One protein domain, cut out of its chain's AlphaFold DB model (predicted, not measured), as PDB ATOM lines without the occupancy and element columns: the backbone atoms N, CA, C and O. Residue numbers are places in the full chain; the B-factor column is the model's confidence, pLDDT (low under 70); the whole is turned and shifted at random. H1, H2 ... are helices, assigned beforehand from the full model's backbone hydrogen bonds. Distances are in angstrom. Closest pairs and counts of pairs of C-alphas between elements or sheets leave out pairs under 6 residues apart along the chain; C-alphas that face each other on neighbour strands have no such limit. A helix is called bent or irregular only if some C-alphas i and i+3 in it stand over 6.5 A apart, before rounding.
ATOM      1  N   ALA A   8      81.790 139.105  77.310       93.50
ATOM      2  CA  ALA A   8      82.818 139.066  76.271       93.50
ATOM      3  C   ALA A   8      82.631 137.898  75.286       93.50
ATOM      4  O   ALA A   8      83.113 137.956  74.150       93.50
ATOM      5  N   ILE A   9      81.922 136.836  75.690       96.00
ATOM      6  CA  ILE A   9      81.792 135.597  74.907       96.00
ATOM      7  C   ILE A   9      81.113 135.825  73.546       96.00
ATOM      8  O   ILE A   9      81.662 135.348  72.548       96.00
ATOM      9  N   PRO A  10      80.000 136.579  73.430       96.12
ATOM     10  CA  PRO A  10      79.396 136.860  72.128       96.12
ATOM     11  C   PRO A  10      80.337 137.608  71.175       96.12
ATOM     12  O   PRO A  10      80.331 137.362  69.970       96.12
ATOM     13  N   HIS A  11      81.176 138.513  71.689       96.50
ATOM     14  CA  HIS A  11      82.135 139.253  70.863       96.50
ATOM     15  C   HIS A  11      83.283 138.365  70.380       96.50
ATOM     16  O   HIS A  11      83.716 138.500  69.234       96.50
ATOM     17  N   LEU A  12      83.733 137.428  71.217       96.94
ATOM     18  CA  LEU A  12      84.706 136.414  70.820       96.94
ATOM     19  C   LEU A  12      84.127 135.481  69.748       96.94
ATOM     20  O   LEU A  12      84.790 135.220  68.746       96.94
ATOM     21  N   ALA A  13      82.879 135.036  69.912       97.19
ATOM     22  CA  ALA A  13      82.188 134.214  68.920       97.19
ATOM     23  C   ALA A  13      82.079 134.934  67.567       97.19
ATOM     24  O   ALA A  13      82.456 134.385  66.532       97.19
ATOM     25  N   ARG A  14      81.682 136.213  67.575       96.31
ATOM     26  CA  ARG A  14      81.675 137.074  66.380       96.31
ATOM     27  C   ARG A  14      83.054 137.207  65.743       96.31
ATOM     28  O   ARG A  14      83.172 137.122  64.526       96.31
ATOM     29  N   ALA A  15      84.111 137.377  66.534       96.19
ATOM     30  CA  ALA A  15      85.470 137.418  66.004       96.19
ATOM     31  C   ALA A  15      85.868 136.090  65.330       96.19
ATOM     32  O   ALA A  15      86.502 136.106  64.274       96.19
ATOM     33  N   MET A  16      85.457 134.946  65.887       96.06
ATOM     34  CA  MET A  16      85.674 133.628  65.279       96.06
ATOM     35  C   MET A  16      84.893 133.463  63.967       96.06
ATOM     36  O   MET A  16      85.488 133.054  62.970       96.06
ATOM     37  N   ILE A  17      83.610 133.845  63.937       94.94
ATOM     38  CA  ILE A  17      82.776 133.858  62.722       94.94
ATOM     39  C   ILE A  17      83.436 134.720  61.643       94.94
ATOM     40  O   ILE A  17      83.710 134.238  60.548       94.94
ATOM     41  N   PHE A  18      83.780 135.965  61.988       93.88
ATOM     42  CA  PHE A  18      84.435 136.906  61.084       93.88
ATOM     43  C   PHE A  18      85.701 136.315  60.463       93.88
ATOM     44  O   PHE A  18      85.883 136.386  59.251       93.88
ATOM     45  N   ARG A  19      86.561 135.681  61.270       92.31
ATOM     46  CA  ARG A  19      87.800 135.064  60.778       92.31
ATOM     47  C   ARG A  19      87.564 133.906  59.816       92.31
ATOM     48  O   ARG A  19      88.335 133.786  58.870       92.31
ATOM     49  N   ARG A  20      86.530 133.088  60.030       91.44
ATOM     50  CA  ARG A  20      86.161 132.024  59.081       91.44
ATOM     51  C   ARG A  20      85.665 132.618  57.765       91.44
ATOM     52  O   ARG A  20      86.123 132.200  56.713       91.44
ATOM     53  N   SER A  21      84.828 133.651  57.829       88.44
ATOM     54  CA  SER A  21      84.282 134.318  56.641       88.44
ATOM     55  C   SER A  21      85.318 135.122  55.846       88.44
ATOM     56  O   SER A  21      85.152 135.306  54.644       88.44
ATOM     57  N   MET A  22      86.402 135.597  56.474       84.38
ATOM     58  CA  MET A  22      87.467 136.330  55.772       84.38
ATOM     59  C   MET A  22      88.141 135.513  54.661       84.38
ATOM     60  O   MET A  22      88.637 136.117  53.714       84.38
ATOM     61  N   ALA A  23      88.172 134.179  54.766       76.62
ATOM     62  CA  ALA A  23      88.787 133.321  53.750       76.62
ATOM     63  C   ALA A  23      88.133 133.480  52.365       76.62
ATOM     64  O   ALA A  23      88.808 133.325  51.350       76.62
ATOM     65  N   ASP A  24      86.856 133.869  52.334       76.75
ATOM     66  CA  ASP A  24      86.041 133.929  51.120       76.75
ATOM     67  C   ASP A  24      85.937 135.341  50.510       76.75
ATOM     68  O   ASP A  24      85.231 135.539  49.522       76.75
ATOM     69  N   HIS A  25      86.604 136.350  51.085       73.06
ATOM     70  CA  HIS A  25      86.368 137.758  50.740       73.06
ATOM     71  C   HIS A  25      87.640 138.517  50.334       73.06
ATOM     72  O   HIS A  25      88.711 138.366  50.920       73.06
ATOM     73  N   ALA A  26      87.501 139.429  49.363       69.31
ATOM     74  CA  ALA A  26      88.578 140.324  48.943       69.31
ATOM     75  C   ALA A  26      88.944 141.346  50.046       69.31
ATOM     76  O   ALA A  26      88.059 141.850  50.747       69.31
ATOM     77  N   PRO A  27      90.230 141.714  50.202       72.94
ATOM     78  CA  PRO A  27      90.658 142.674  51.219       72.94
ATOM     79  C   PRO A  27      90.086 144.086  50.976       72.94
ATOM     80  O   PRO A  27      89.704 144.450  49.865       72.94
ATOM     81  N   GLY A  28      90.065 144.923  52.020       73.69
ATOM     82  CA  GLY A  28      89.668 146.335  51.921       73.69
ATOM     83  C   GLY A  28      88.218 146.599  52.336       73.69
ATOM     84  O   GLY A  28      87.805 146.166  53.408       73.69
ATOM     85  N   LYS A  29      87.450 147.345  51.526       72.81
ATOM     86  CA  LYS A  29      86.088 147.814  51.868       72.81
ATOM     87  C   LYS A  29      85.141 146.671  52.272       72.81
ATOM     88  O   LYS A  29      84.433 146.799  53.268       72.81
ATOM     89  N   HIS A  30      85.236 145.529  51.593       80.81
ATOM     90  CA  HIS A  30      84.463 144.321  51.902       80.81
ATOM     91  C   HIS A  30      84.708 143.788  53.326       80.81
ATOM     92  O   HIS A  30      83.812 143.209  53.926       80.81
ATOM     93  N   MET A  31      85.888 144.021  53.916       83.69
ATOM     94  CA  MET A  31      86.189 143.591  55.291       83.69
ATOM     95  C   MET A  31      85.456 144.422  56.343       83.69
ATOM     96  O   MET A  31      85.101 143.903  57.401       83.69
ATOM     97  N   ILE A  32      85.242 145.712  56.067       86.06
ATOM     98  CA  ILE A  32      84.476 146.597  56.951       86.06
ATOM     99  C   ILE A  32      83.000 146.196  56.901       86.06
ATOM    100  O   ILE A  32      82.366 146.055  57.942       86.06
ATOM    101  N   GLU A  33      82.477 145.956  55.697       88.38
ATOM    102  CA  GLU A  33      81.101 145.497  55.485       88.38
ATOM    103  C   GLU A  33      80.853 144.144  56.162       88.38
ATOM    104  O   GLU A  33      79.925 144.033  56.963       88.38
ATOM    105  N   LEU A  34      81.734 143.162  55.944       89.00
ATOM    106  CA  LEU A  34      81.663 141.852  56.596       89.00
ATOM    107  C   LEU A  34      81.683 141.978  58.123       89.00
ATOM    108  O   LEU A  34      80.913 141.321  58.819       89.00
ATOM    109  N   ARG A  35      82.541 142.842  58.674       89.88
ATOM    110  CA  ARG A  35      82.585 143.061  60.122       89.88
ATOM    111  C   ARG A  35      81.272 143.628  60.647       89.88
ATOM    112  O   ARG A  35      80.756 143.123  61.639       89.88
ATOM    113  N   ASN A  36      80.739 144.654  59.990       89.44
ATOM    114  CA  ASN A  36      79.479 145.272  60.390       89.44
ATOM    115  C   ASN A  36      78.325 144.266  60.345       89.44
ATOM    116  O   ASN A  36      77.512 144.246  61.264       89.44
ATOM    117  N   GLN A  37      78.297 143.397  59.329       90.56
ATOM    118  CA  GLN A  37      77.334 142.299  59.237       90.56
ATOM    119  C   GLN A  37      77.468 141.342  60.428       90.56
ATOM    120  O   GLN A  37      76.503 141.128  61.152       90.56
ATOM    121  N   VAL A  38      78.675 140.839  60.703       91.88
ATOM    122  CA  VAL A  38      78.907 139.880  61.798       91.88
ATOM    123  C   VAL A  38      78.588 140.471  63.179       91.88
ATOM    124  O   VAL A  38      78.127 139.753  64.065       91.88
ATOM    125  N   ILE A  39      78.796 141.776  63.386       89.06
ATOM    126  CA  ILE A  39      78.458 142.449  64.651       89.06
ATOM    127  C   ILE A  39      76.954 142.376  64.947       89.06
ATOM    128  O   ILE A  39      76.577 142.159  66.101       89.06
ATOM    129  N   ILE A  40      76.104 142.540  63.931       88.44
ATOM    130  CA  ILE A  40      74.644 142.551  64.099       88.44
ATOM    131  C   ILE A  40      74.010 141.165  63.960       88.44
ATOM    132  O   ILE A  40      72.884 140.968  64.413       88.44
ATOM    133  N   SER A  41      74.715 140.204  63.359       88.25
ATOM    134  CA  SER A  41      74.218 138.840  63.214       88.25
ATOM    135  C   SER A  41      74.004 138.162  64.576       88.25
ATOM    136  O   SER A  41      74.799 138.364  65.509       88.25
ATOM    137  N   PRO A  42      72.944 137.338  64.706       91.31
ATOM    138  CA  PRO A  42      72.804 136.445  65.845       91.31
ATOM    139  C   PRO A  42      73.978 135.461  65.879       91.31
ATOM    140  O   PRO A  42      74.525 135.083  64.843       91.31
ATOM    141  N   VAL A  43      74.387 135.079  67.088       93.56
ATOM    142  CA  VAL A  43      75.431 134.076  67.299       93.56
ATOM    143  C   VAL A  43      74.751 132.752  67.610       93.56
ATOM    144  O   VAL A  43      73.988 132.663  68.573       93.56
ATOM    145  N   GLU A  44      75.044 131.731  66.814       94.94
ATOM    146  CA  GLU A  44      74.456 130.408  66.991       94.94
ATOM    147  C   GLU A  44      74.962 129.724  68.280       94.94
ATOM    148  O   GLU A  44      76.090 129.975  68.726       94.94
ATOM    149  N   PRO A  45      74.181 128.809  68.889       94.62
ATOM    150  CA  PRO A  45      74.585 128.117  70.115       94.62
ATOM    151  C   PRO A  45      75.930 127.380  70.011       94.62
ATOM    152  O   PRO A  45      76.698 127.360  70.976       94.62
ATOM    153  N   ASN A  46      76.242 126.815  68.840       94.44
ATOM    154  CA  ASN A  46      77.516 126.132  68.599       94.44
ATOM    155  C   ASN A  46      78.694 127.115  68.594       94.44
ATOM    156  O   ASN A  46      79.709 126.855  69.237       94.44
ATOM    157  N   ASP A  47      78.536 128.288  67.975       95.56
ATOM    158  CA  ASP A  47      79.556 129.342  67.999       95.56
ATOM    159  C   ASP A  47      79.795 129.875  69.415       95.56
ATOM    160  O   ASP A  47      80.932 130.143  69.808       95.56
ATOM    161  N   MET A  48      78.732 129.975  70.217       96.12
ATOM    162  CA  MET A  48      78.840 130.319  71.636       96.12
ATOM    163  C   MET A  48      79.607 129.252  72.428       96.12
ATOM    164  O   MET A  48      80.423 129.596  73.287       96.12
ATOM    165  N   ALA A  49      79.362 127.965  72.169       95.31
ATOM    166  CA  ALA A  49      80.067 126.869  72.832       95.31
ATOM    167  C   ALA A  49      81.567 126.867  72.484       95.31
ATOM    168  O   ALA A  49      82.411 126.796  73.387       95.31
ATOM    169  N   ASP A  50      81.894 127.043  71.204       95.44
ATOM    170  CA  ASP A  50      83.268 127.154  70.716       95.44
ATOM    171  C   ASP A  50      83.984 128.362  71.326       95.44
ATOM    172  O   ASP A  50      85.100 128.237  71.842       95.44
ATOM    173  N   ALA A  51      83.321 129.521  71.367       96.12
ATOM    174  CA  ALA A  51      83.855 130.723  71.996       96.12
ATOM    175  C   ALA A  51      84.110 130.524  73.495       96.12
ATOM    176  O   ALA A  51      85.167 130.915  73.989       96.12
ATOM    177  N   LYS A  52      83.209 129.856  74.232       95.94
ATOM    178  CA  LYS A  52      83.431 129.514  75.652       95.94
ATOM    179  C   LYS A  52      84.643 128.605  75.834       95.94
ATOM    180  O   LYS A  52      85.444 128.830  76.742       95.94
ATOM    181  N   SER A  53      84.797 127.591  74.983       95.56
ATOM    182  CA  SER A  53      85.965 126.702  75.004       95.56
ATOM    183  C   SER A  53      87.261 127.484  74.761       95.56
ATOM    184  O   SER A  53      88.214 127.405  75.544       95.56
ATOM    185  N   ARG A  54      87.261 128.343  73.735       95.44
ATOM    186  CA  ARG A  54      88.401 129.188  73.371       95.44
ATOM    187  C   ARG A  54      88.762 130.194  74.462       95.44
ATOM    188  O   ARG A  54      89.939 130.343  74.790       95.44
ATOM    189  N   ALA A  55      87.759 130.826  75.064       95.38
ATOM    190  CA  ALA A  55      87.916 131.760  76.170       95.38
ATOM    191  C   ALA A  55      88.580 131.099  77.384       95.38
ATOM    192  O   ALA A  55      89.504 131.671  77.960       95.38
ATOM    193  N   ARG A  56      88.174 129.873  77.747       94.62
ATOM    194  CA  ARG A  56      88.806 129.118  78.846       94.62
ATOM    195  C   ARG A  56      90.290 128.874  78.585       94.62
ATOM    196  O   ARG A  56      91.096 129.142  79.474       94.62
ATOM    197  N   LYS A  57      90.652 128.441  77.370       94.06
ATOM    198  CA  LYS A  57      92.058 128.254  76.969       94.06
ATOM    199  C   LYS A  57      92.855 129.551  77.155       94.06
ATOM    200  O   LYS A  57      93.840 129.557  77.884       94.06
ATOM    201  N   ILE A  58      92.388 130.656  76.578       94.12
ATOM    202  CA  ILE A  58      93.064 131.963  76.651       94.12
ATOM    203  C   ILE A  58      93.201 132.460  78.100       94.12
ATOM    204  O   ILE A  58      94.245 132.978  78.504       94.12
ATOM    205  N   MET A  59      92.147 132.315  78.904       93.81
ATOM    206  CA  MET A  59      92.146 132.774  80.295       93.81
ATOM    207  C   MET A  59      93.023 131.912  81.207       93.81
ATOM    208  O   MET A  59      93.473 132.402  82.242       93.81
ATOM    209  N   SER A  60      93.306 130.664  80.818       93.25
ATOM    210  CA  SER A  60      94.243 129.794  81.536       93.25
ATOM    211  C   SER A  60      95.722 130.089  81.271       93.25
ATOM    212  O   SER A  60      96.546 129.657  82.075       93.25
ATOM    213  N   SER A  61      96.063 130.843  80.214       93.06
ATOM    214  CA  SER A  61      97.455 131.166  79.871       93.06
ATOM    215  C   SER A  61      98.158 131.966  80.973       93.06
ATOM    216  O   SER A  61      97.567 132.869  81.581       93.06
ATOM    217  N   ARG A  62      99.441 131.663  81.187       93.50
ATOM    218  CA  ARG A  62     100.331 132.225  82.214       93.50
ATOM    219  C   ARG A  62     101.604 132.817  81.591       93.50
ATOM    220  O   ARG A  62     101.943 132.470  80.463       93.50
ATOM    221  N   PRO A  63     102.355 133.664  82.325       93.38
ATOM    222  CA  PRO A  63     103.640 134.187  81.851       93.38
ATOM    223  C   PRO A  63     104.645 133.100  81.451       93.38
ATOM    224  O   PRO A  63     105.419 133.304  80.524       93.38
ATOM    225  N   SER A  64     104.609 131.948  82.128       93.06
ATOM    226  CA  SER A  64     105.450 130.780  81.836       93.06
ATOM    227  C   SER A  64     105.158 130.123  80.490       93.06
ATOM    228  O   SER A  64     105.989 129.367  80.005       93.06
ATOM    229  N   ASP A  65     103.995 130.399  79.899       88.44
ATOM    230  CA  ASP A  65     103.527 129.755  78.669       88.44
ATOM    231  C   ASP A  65     103.921 130.570  77.423       88.44
ATOM    232  O   ASP A  65     103.386 130.361  76.338       88.44
ATOM    233  N   MET A  66     104.815 131.550  77.589       87.75
ATOM    234  CA  MET A  66     105.290 132.421  76.521       87.75
ATOM    235  C   MET A  66     106.395 131.746  75.688       87.75
ATOM    236  O   MET A  66     107.243 131.055  76.255       87.75
ATOM    237  N   PRO A  67     106.448 131.990  74.365       86.62
ATOM    238  CA  PRO A  67     105.624 132.937  73.612       86.62
ATOM    239  C   PRO A  67     104.194 132.442  73.358       86.62
ATOM    240  O   PRO A  67     103.960 131.263  73.111       86.62
ATOM    241  N   ALA A  68     103.233 133.367  73.386       87.12
ATOM    242  CA  ALA A  68     101.848 133.040  73.076       87.12
ATOM    243  C   ALA A  68     101.622 132.821  71.576       87.12
ATOM    244  O   ALA A  68     102.343 133.341  70.722       87.12
ATOM    245  N   ASP A  69     100.552 132.091  71.266       89.31
ATOM    246  CA  ASP A  69     100.108 131.853  69.900       89.31
ATOM    247  C   ASP A  69      99.683 133.181  69.221       89.31
ATOM    248  O   ASP A  69      98.756 133.850  69.699       89.31
ATOM    249  N   PRO A  70     100.319 133.591  68.104       90.50
ATOM    250  CA  PRO A  70      99.929 134.777  67.350       90.50
ATOM    251  C   PRO A  70      98.484 134.735  66.871       90.50
ATOM    252  O   PRO A  70      97.862 135.793  66.745       90.50
ATOM    253  N   ASP A  71      97.940 133.542  66.618       91.38
ATOM    254  CA  ASP A  71      96.550 133.411  66.205       91.38
ATOM    255  C   ASP A  71      95.591 133.806  67.317       91.38
ATOM    256  O   ASP A  71      94.580 134.461  67.050       91.38
ATOM    257  N   ASP A  72      95.930 133.501  68.562       94.00
ATOM    258  CA  ASP A  72      95.127 133.891  69.710       94.00
ATOM    259  C   ASP A  72      95.236 135.394  69.959       94.00
ATOM    260  O   ASP A  72      94.224 136.046  70.212       94.00
ATOM    261  N   LEU A  73      96.424 135.987  69.786       94.81
ATOM    262  CA  LEU A  73      96.586 137.440  69.878       94.81
ATOM    263  C   LEU A  73      95.764 138.139  68.792       94.81
ATOM    264  O   LEU A  73      95.036 139.089  69.066       94.81
ATOM    265  N   SER A  74      95.833 137.644  67.559       94.38
ATOM    266  CA  SER A  74      95.035 138.133  66.433       94.38
ATOM    267  C   SER A  74      93.532 138.043  66.729       94.38
ATOM    268  O   SER A  74      92.793 138.999  66.484       94.38
ATOM    269  N   LEU A  75      93.087 136.944  67.349       96.38
ATOM    270  CA  LEU A  75      91.697 136.746  67.761       96.38
ATOM    271  C   LEU A  75      91.275 137.731  68.859       96.38
ATOM    272  O   LEU A  75      90.178 138.282  68.790       96.38
ATOM    273  N   LEU A  76      92.138 137.994  69.843       96.94
ATOM    274  CA  LEU A  76      91.887 138.985  70.891       96.94
ATOM    275  C   LEU A  76      91.719 140.393  70.309       96.94
ATOM    276  O   LEU A  76      90.797 141.112  70.689       96.94
ATOM    277  N   ILE A  77      92.557 140.773  69.343       97.25
ATOM    278  CA  ILE A  77      92.456 142.079  68.680       97.25
ATOM    279  C   ILE A  77      91.165 142.198  67.862       97.25
ATOM    280  O   ILE A  77      90.512 143.243  67.908       97.25
ATOM    281  N   ASP A  78      90.749 141.141  67.159       96.62
ATOM    282  CA  ASP A  78      89.445 141.128  66.487       96.62
ATOM    283  C   ASP A  78      88.290 141.195  67.493       96.62
ATOM    284  O   ASP A  78      87.332 141.930  67.273       96.62
ATOM    285  N   THR A  79      88.400 140.509  68.632       97.44
ATOM    286  CA  THR A  79      87.393 140.538  69.705       97.44
ATOM    287  C   THR A  79      87.235 141.941  70.283       97.44
ATOM    288  O   THR A  79      86.111 142.405  70.465       97.44
ATOM    289  N   ILE A  80      88.338 142.665  70.496       97.00
ATOM    290  CA  ILE A  80      88.313 144.082  70.894       97.00
ATOM    291  C   ILE A  80      87.599 144.913  69.827       97.00
ATOM    292  O   ILE A  80      86.743 145.731  70.160       97.00
ATOM    293  N   ALA A  81      87.902 144.696  68.544       95.62
ATOM    294  CA  ALA A  81      87.211 145.415  67.481       95.62
ATOM    295  C   ALA A  81      85.696 145.155  67.504       95.62
ATOM    296  O   ALA A  81      84.924 146.107  67.433       95.62
ATOM    297  N   MET A  82      85.265 143.905  67.691       94.56
ATOM    298  CA  MET A  82      83.844 143.554  67.790       94.56
ATOM    299  C   MET A  82      83.174 144.142  69.032       94.56
ATOM    300  O   MET A  82      82.038 144.603  68.961       94.56
ATOM    301  N   ARG A  83      83.862 144.126  70.176       94.56
ATOM    302  CA  ARG A  83      83.332 144.615  71.453       94.56
ATOM    303  C   ARG A  83      83.105 146.120  71.457       94.56
ATOM    304  O   ARG A  83      82.127 146.592  72.020       94.56
ATOM    305  N   TYR A  84      84.000 146.867  70.818       93.44
ATOM    306  CA  TYR A  84      83.952 148.329  70.790       93.44
ATOM    307  C   TYR A  84      83.428 148.902  69.463       93.44
ATOM    308  O   TYR A  84      83.521 150.109  69.261       93.44
ATOM    309  N   GLY A  85      82.906 148.065  68.558       91.69
ATOM    310  CA  GLY A  85      82.375 148.509  67.263       91.69
ATOM    311  C   GLY A  85      83.420 149.162  66.349       91.69
ATOM    312  O   GLY A  85      83.108 150.100  65.624       91.69
ATOM    313  N   LEU A  86      84.675 148.709  66.408       93.06
ATOM    314  CA  LEU A  86      85.793 149.297  65.666       93.06
ATOM    315  C   LEU A  86      85.918 148.698  64.263       93.06
ATOM    316  O   LEU A  86      85.828 147.484  64.044       93.06
ATOM    317  N   THR A  87      86.247 149.548  63.299       88.62
ATOM    318  CA  THR A  87      86.275 149.190  61.875       88.62
ATOM    319  C   THR A  87      87.562 148.479  61.471       88.62
ATOM    320  O   THR A  87      87.584 147.714  60.508       88.62
ATOM    321  N   SER A  88      88.645 148.605  62.249       91.12
ATOM    322  CA  SER A  88      89.929 147.961  61.933       91.12
ATOM    323  C   SER A  88      90.678 147.421  63.155       91.12
ATOM    324  O   SER A  88      90.549 147.924  64.271       91.12
ATOM    325  N   ARG A  89      91.572 146.445  62.924       93.06
ATOM    326  CA  ARG A  89      92.557 146.022  63.939       93.06
ATOM    327  C   ARG A  89      93.471 147.173  64.366       93.06
ATOM    328  O   ARG A  89      93.942 147.197  65.494       93.06
ATOM    329  N   GLY A  90      93.725 148.138  63.477       95.00
ATOM    330  CA  GLY A  90      94.505 149.329  63.811       95.00
ATOM    331  C   GLY A  90      93.828 150.176  64.888       95.00
ATOM    332  O   GLY A  90      94.486 150.613  65.825       95.00
ATOM    333  N   GLU A  91      92.512 150.359  64.805       95.31
ATOM    334  CA  GLU A  91      91.741 151.023  65.863       95.31
ATOM    335  C   GLU A  91      91.746 150.221  67.164       95.31
ATOM    336  O   GLU A  91      91.935 150.808  68.226       95.31
ATOM    337  N   ALA A  92      91.633 148.892  67.094       96.44
ATOM    338  CA  ALA A  92      91.727 148.030  68.273       96.44
ATOM    339  C   ALA A  92      93.097 148.128  68.970       96.44
ATOM    340  O   ALA A  92      93.154 148.239  70.192       96.44
ATOM    341  N   TRP A  93      94.202 148.189  68.216       96.88
ATOM    342  CA  TRP A  93      95.529 148.446  68.785       96.88
ATOM    343  C   TRP A  93      95.599 149.803  69.494       96.88
ATOM    344  O   TRP A  93      96.063 149.872  70.633       96.88
ATOM    345  N   ARG A  94      95.081 150.870  68.866       96.81
ATOM    346  CA  ARG A  94      95.022 152.201  69.498       96.81
ATOM    347  C   ARG A  94      94.182 152.185  70.771       96.81
ATOM    348  O   ARG A  94      94.567 152.822  71.745       96.81
ATOM    349  N   LYS A  95      93.067 151.446  70.774       96.38
ATOM    350  CA  LYS A  95      92.161 151.322  71.924       96.38
ATOM    351  C   LYS A  95      92.871 150.778  73.164       96.38
ATOM    352  O   LYS A  95      92.537 151.201  74.264       96.38
ATOM    353  N   ILE A  96      93.863 149.908  72.981       95.44
ATOM    354  CA  ILE A  96      94.686 149.357  74.068       95.44
ATOM    355  C   ILE A  96      96.027 150.087  74.254       95.44
ATOM    356  O   ILE A  96      96.928 149.575  74.912       95.44
ATOM    357  N   GLY A  97      96.182 151.275  73.660       95.56
ATOM    358  CA  GLY A  97      97.370 152.121  73.813       95.56
ATOM    359  C   GLY A  97      98.592 151.684  72.997       95.56
ATOM    360  O   GLY A  97      99.689 152.192  73.217       95.56
ATOM    361  N   ILE A  98      98.438 150.765  72.041       94.19
ATOM    362  CA  ILE A  98      99.539 150.257  71.215       94.19
ATOM    363  C   ILE A  98      99.499 150.905  69.826       94.19
ATOM    364  O   ILE A  98      98.466 150.975  69.162       94.19
ATOM    365  N   ASN A  99     100.659 151.361  69.347       94.31
ATOM    366  CA  ASN A  99     100.786 151.889  67.989       94.31
ATOM    367  C   ASN A  99     100.400 150.805  66.949       94.31
ATOM    368  O   ASN A  99     100.980 149.718  66.979       94.31
ATOM    369  N   PRO A 100      99.504 151.080  65.981       95.19
ATOM    370  CA  PRO A 100      99.075 150.093  64.983       95.19
ATOM    371  C   PRO A 100     100.203 149.483  64.149       95.19
ATOM    372  O   PRO A 100     100.142 148.304  63.803       95.19
ATOM    373  N   ASN A 101     101.242 150.260  63.829       93.75
ATOM    374  CA  ASN A 101     102.403 149.761  63.094       93.75
ATOM    375  C   ASN A 101     103.224 148.808  63.965       93.75
ATOM    376  O   ASN A 101     103.671 147.774  63.475       93.75
ATOM    377  N   ARG A 102     103.348 149.097  65.270       91.38
ATOM    378  CA  ARG A 102     103.933 148.153  66.234       91.38
ATOM    379  C   ARG A 102     103.102 146.874  66.293       91.38
ATOM    380  O   ARG A 102     103.672 145.803  66.154       91.38
ATOM    381  N   GLY A 103     101.779 146.986  66.405       90.81
ATOM    382  CA  GLY A 103     100.864 145.842  66.390       90.81
ATOM    383  C   GLY A 103     101.013 144.964  65.143       90.81
ATOM    384  O   GLY A 103     101.148 143.749  65.245       90.81
ATOM    385  N   ARG A 104     101.075 145.574  63.953       89.25
ATOM    386  CA  ARG A 104     101.329 144.858  62.690       89.25
ATOM    387  C   ARG A 104     102.700 144.171  62.681       89.25
ATOM    388  O   ARG A 104     102.800 143.034  62.234       89.25
ATOM    389  N   ASN A 105     103.728 144.840  63.204       89.50
ATOM    390  CA  ASN A 105     105.079 144.285  63.295       89.50
ATOM    391  C   ASN A 105     105.182 143.096  64.262       89.50
ATOM    392  O   ASN A 105     106.038 142.240  64.067       89.50
ATOM    393  N   LEU A 106     104.331 143.016  65.290       88.69
ATOM    394  CA  LEU A 106     104.286 141.842  66.169       88.69
ATOM    395  C   LEU A 106     103.863 140.594  65.390       88.69
ATOM    396  O   LEU A 106     104.490 139.550  65.526       88.69
ATOM    397  N   PHE A 107     102.865 140.719  64.512       84.62
ATOM    398  CA  PHE A 107     102.427 139.601  63.676       84.62
ATOM    399  C   PHE A 107     103.475 139.187  62.639       84.62
ATOM    400  O   PHE A 107     103.624 137.996  62.384       84.62
ATOM    401  N   SER A 108     104.231 140.131  62.066       84.00
ATOM    402  CA  SER A 108     105.267 139.794  61.077       84.00
ATOM    403  C   SER A 108     106.521 139.163  61.687       84.00
ATOM    404  O   SER A 108     107.210 138.411  61.006       84.00
ATOM    405  N   ARG A 109     106.822 139.444  62.962       83.50
ATOM    406  CA  ARG A 109     107.981 138.885  63.682       83.50
ATOM    407  C   ARG A 109     107.708 137.525  64.339       83.50
ATOM    408  O   ARG A 109     108.641 136.911  64.854       83.50
ATOM    409  N   GLY A 110     106.465 137.047  64.300       79.12
ATOM    410  CA  GLY A 110     106.073 135.735  64.818       79.12
ATOM    411  C   GLY A 110     105.984 135.662  66.346       79.12
ATOM    412  O   GLY A 110     105.980 136.679  67.041       79.12
ATOM    413  N   GLN A 111     105.894 134.436  66.874       80.62
ATOM    414  CA  GLN A 111     105.548 134.173  68.281       80.62
ATOM    415  C   GLN A 111     106.516 134.848  69.266       80.62
ATOM    416  O   GLN A 111     106.087 135.465  70.236       80.62
ATOM    417  N   ASN A 112     107.818 134.833  68.968       84.88
ATOM    418  CA  ASN A 112     108.871 135.346  69.855       84.88
ATOM    419  C   ASN A 112     108.799 136.858  70.132       84.88
ATOM    420  O   ASN A 112     109.477 137.346  71.032       84.88
ATOM    421  N   ALA A 113     108.018 137.616  69.358       85.69
ATOM    422  CA  ALA A 113     107.837 139.050  69.573       85.69
ATOM    423  C   ALA A 113     106.695 139.384  70.547       85.69
ATOM    424  O   ALA A 113     106.552 140.544  70.936       85.69
ATOM    425  N   ILE A 114     105.866 138.400  70.911       89.56
ATOM    426  CA  ILE A 114     104.704 138.585  71.779       89.56
ATOM    427  C   ILE A 114     105.142 138.366  73.226       89.56
ATOM    428  O   ILE A 114     105.345 137.235  73.661       89.56
ATOM    429  N   ASP A 115     105.282 139.461  73.968       91.19
ATOM    430  CA  ASP A 115     105.582 139.419  75.395       91.19
ATOM    431  C   ASP A 115     104.310 139.326  76.256       91.19
ATOM    432  O   ASP A 115     103.181 139.588  75.815       91.19
ATOM    433  N   TRP A 116     104.500 138.942  77.522       93.19
ATOM    434  CA  TRP A 116     103.399 138.835  78.474       93.19
ATOM    435  C   TRP A 116     102.622 140.144  78.669       93.19
ATOM    436  O   TRP A 116     101.393 140.082  78.649       93.19
ATOM    437  N   PRO A 117     103.255 141.323  78.816       94.25
ATOM    438  CA  PRO A 117     102.527 142.584  78.929       94.25
ATOM    439  C   PRO A 117     101.572 142.864  77.763       94.25
ATOM    440  O   PRO A 117     100.415 143.220  78.003       94.25
ATOM    441  N   ILE A 118     102.005 142.678  76.511       93.31
ATOM    442  CA  ILE A 118     101.155 142.890  75.331       93.31
ATOM    443  C   ILE A 118     100.001 141.891  75.325       93.31
ATOM    444  O   ILE A 118      98.841 142.282  75.165       93.31
ATOM    445  N   TRP A 119     100.311 140.611  75.532       94.81
ATOM    446  CA  TRP A 119      99.312 139.552  75.570       94.81
ATOM    447  C   TRP A 119      98.264 139.780  76.661       94.81
ATOM    448  O   TRP A 119      97.063 139.749  76.394       94.81
ATOM    449  N   PHE A 120      98.710 140.053  77.887       95.00
ATOM    450  CA  PHE A 120      97.839 140.287  79.031       95.00
ATOM    451  C   PHE A 120      96.955 141.517  78.819       95.00
ATOM    452  O   PHE A 120      95.768 141.469  79.133       95.00
ATOM    453  N   THR A 121      97.499 142.585  78.230       95.50
ATOM    454  CA  THR A 121      96.729 143.792  77.897       95.50
ATOM    455  C   THR A 121      95.631 143.477  76.883       95.50
ATOM    456  O   THR A 121      94.467 143.806  77.116       95.50
ATOM    457  N   ALA A 122      95.960 142.789  75.785       96.06
ATOM    458  CA  ALA A 122      94.966 142.382  74.793       96.06
ATOM    459  C   ALA A 122      93.900 141.462  75.412       96.06
ATOM    460  O   ALA A 122      92.706 141.659  75.194       96.06
ATOM    461  N   ARG A 123      94.321 140.506  76.251       95.50
ATOM    462  CA  ARG A 123      93.424 139.604  76.978       95.50
ATOM    463  C   ARG A 123      92.464 140.366  77.886       95.50
ATOM    464  O   ARG A 123      91.270 140.092  77.850       95.50
ATOM    465  N   ALA A 124      92.965 141.311  78.676       94.94
ATOM    466  CA  ALA A 124      92.160 142.093  79.608       94.94
ATOM    467  C   ALA A 124      91.105 142.937  78.879       94.94
ATOM    468  O   ALA A 124      89.946 142.926  79.266       94.94
ATOM    469  N   TYR A 125      91.465 143.603  77.780       95.81
ATOM    470  CA  TYR A 125      90.509 144.413  77.014       95.81
ATOM    471  C   TYR A 125      89.492 143.586  76.221       95.81
ATOM    472  O   TYR A 125      88.365 144.036  75.999       95.81
ATOM    473  N   ALA A 126      89.881 142.400  75.758       95.88
ATOM    474  CA  ALA A 126      88.981 141.512  75.038       95.88
ATOM    475  C   ALA A 126      88.005 140.797  75.982       95.88
ATOM    476  O   ALA A 126      86.824 140.714  75.663       95.88
ATOM    477  N   MET A 127      88.498 140.303  77.126       93.38
ATOM    478  CA  MET A 127      87.805 139.323  77.977       93.38
ATOM    479  C   MET A 127      87.421 139.828  79.376       93.38
ATOM    480  O   MET A 127      86.775 139.081  80.107       93.38
ATOM    481  N   GLY A 128      87.863 141.021  79.784       86.31
ATOM    482  CA  GLY A 128      87.531 141.656  81.068       86.31
ATOM    483  C   GLY A 128      86.460 142.709  80.901       86.31
ATOM    484  O   GLY A 128      85.426 142.629  81.582       86.31
TER     485      GLY A 128
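What this domain is: This is residues 8 to 128 of the 128 residues of an uncharacterized protein of Thioclava dalianensis (UniProt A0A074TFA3). A rounded cluster of crossed helices is built round H4, which runs through the middle with H1, H5 and H7 packed on it. H2 folds back along H1 as a helical hairpin, H3 crosses H1 on the side away from H5, and H6 packs on H5 at the far end from H2. The printed part has 121 residues with seven named helices, H1 to H7 in order along the chain, and no named strand; the class is all helix. It is compact, with a radius of gyration of the C-alphas of 13.7 A and spans of 37 by 30 by 23 A.

Where its parts are: The longest helix by residues, H1, holds residues 8 to 24 and is 25.9 A long, from C-alpha 8 at (82.818, 139.066, 76.271). It is neither bent nor irregular, but only just: C-alphas 20 and 23 are 6.1 A apart. H2 is residues 29 to 40, 17.6 A; H3 is residues 45 to 60, 22.8 A; H4 is residues 70 to 83, 19.7 A, from C-alpha 70 at (99.929, 134.777, 67.350). H5 is residues 89 to 95, 9.6 A; H6 is residues 100 to 109, 14.4 A; H7 is residues 116 to 127, 15.6 A, ending with C-alpha 127 at (87.805, 139.323, 77.977).

How they stand to each other: H1 is the hub, touching H2, H3, H4 and H7. H1 and H4 touch, the closest C-alphas being those of Leu 12 and Thr 79 at 5.0 A, at a steep tilt of 67 degrees, opposite ways. The hairpin of H1 and H2 touches closest at the C-alphas of Arg 14 and Val 38, 6.0 A, at a tilt of 35.5 degrees, only just steep. H3 touches H1 at 71 degrees, only just about perpendicular; the C-alphas of Ala 13 and Ala 51 are closest, 4.9 A. H7 touches H1 with residues 126 to 127 alone, the C-alphas of Ala 8 and Met 127 being closest at 5.3 A. H4 and H7 touch closest at the C-alphas of Ile 80 and Ala 126, 4.9 A. H4 touches H5 with residues 77 to 81 alone, closest at the C-alphas of Ala 81 and Ala 92, 5.3 A. H5 touches H6, closest at the C-alphas of Gly 90 and Pro 100, 4.8 A. H2 and H6 are apart. Each O i to N i+4 pair is within hydrogen-bond range in H2, H3, H4, H5 and H7, against 11 of 13 in H1 and 5 of 6 in H6.

The domain as a whole: The two C-alphas farthest apart, those of Lys 29 and Ser 64, are 39.5 A apart. The printed part has no cut and no long link. Mean pLDDT of the printed part is 91.4, and residue 26 alone is under 70.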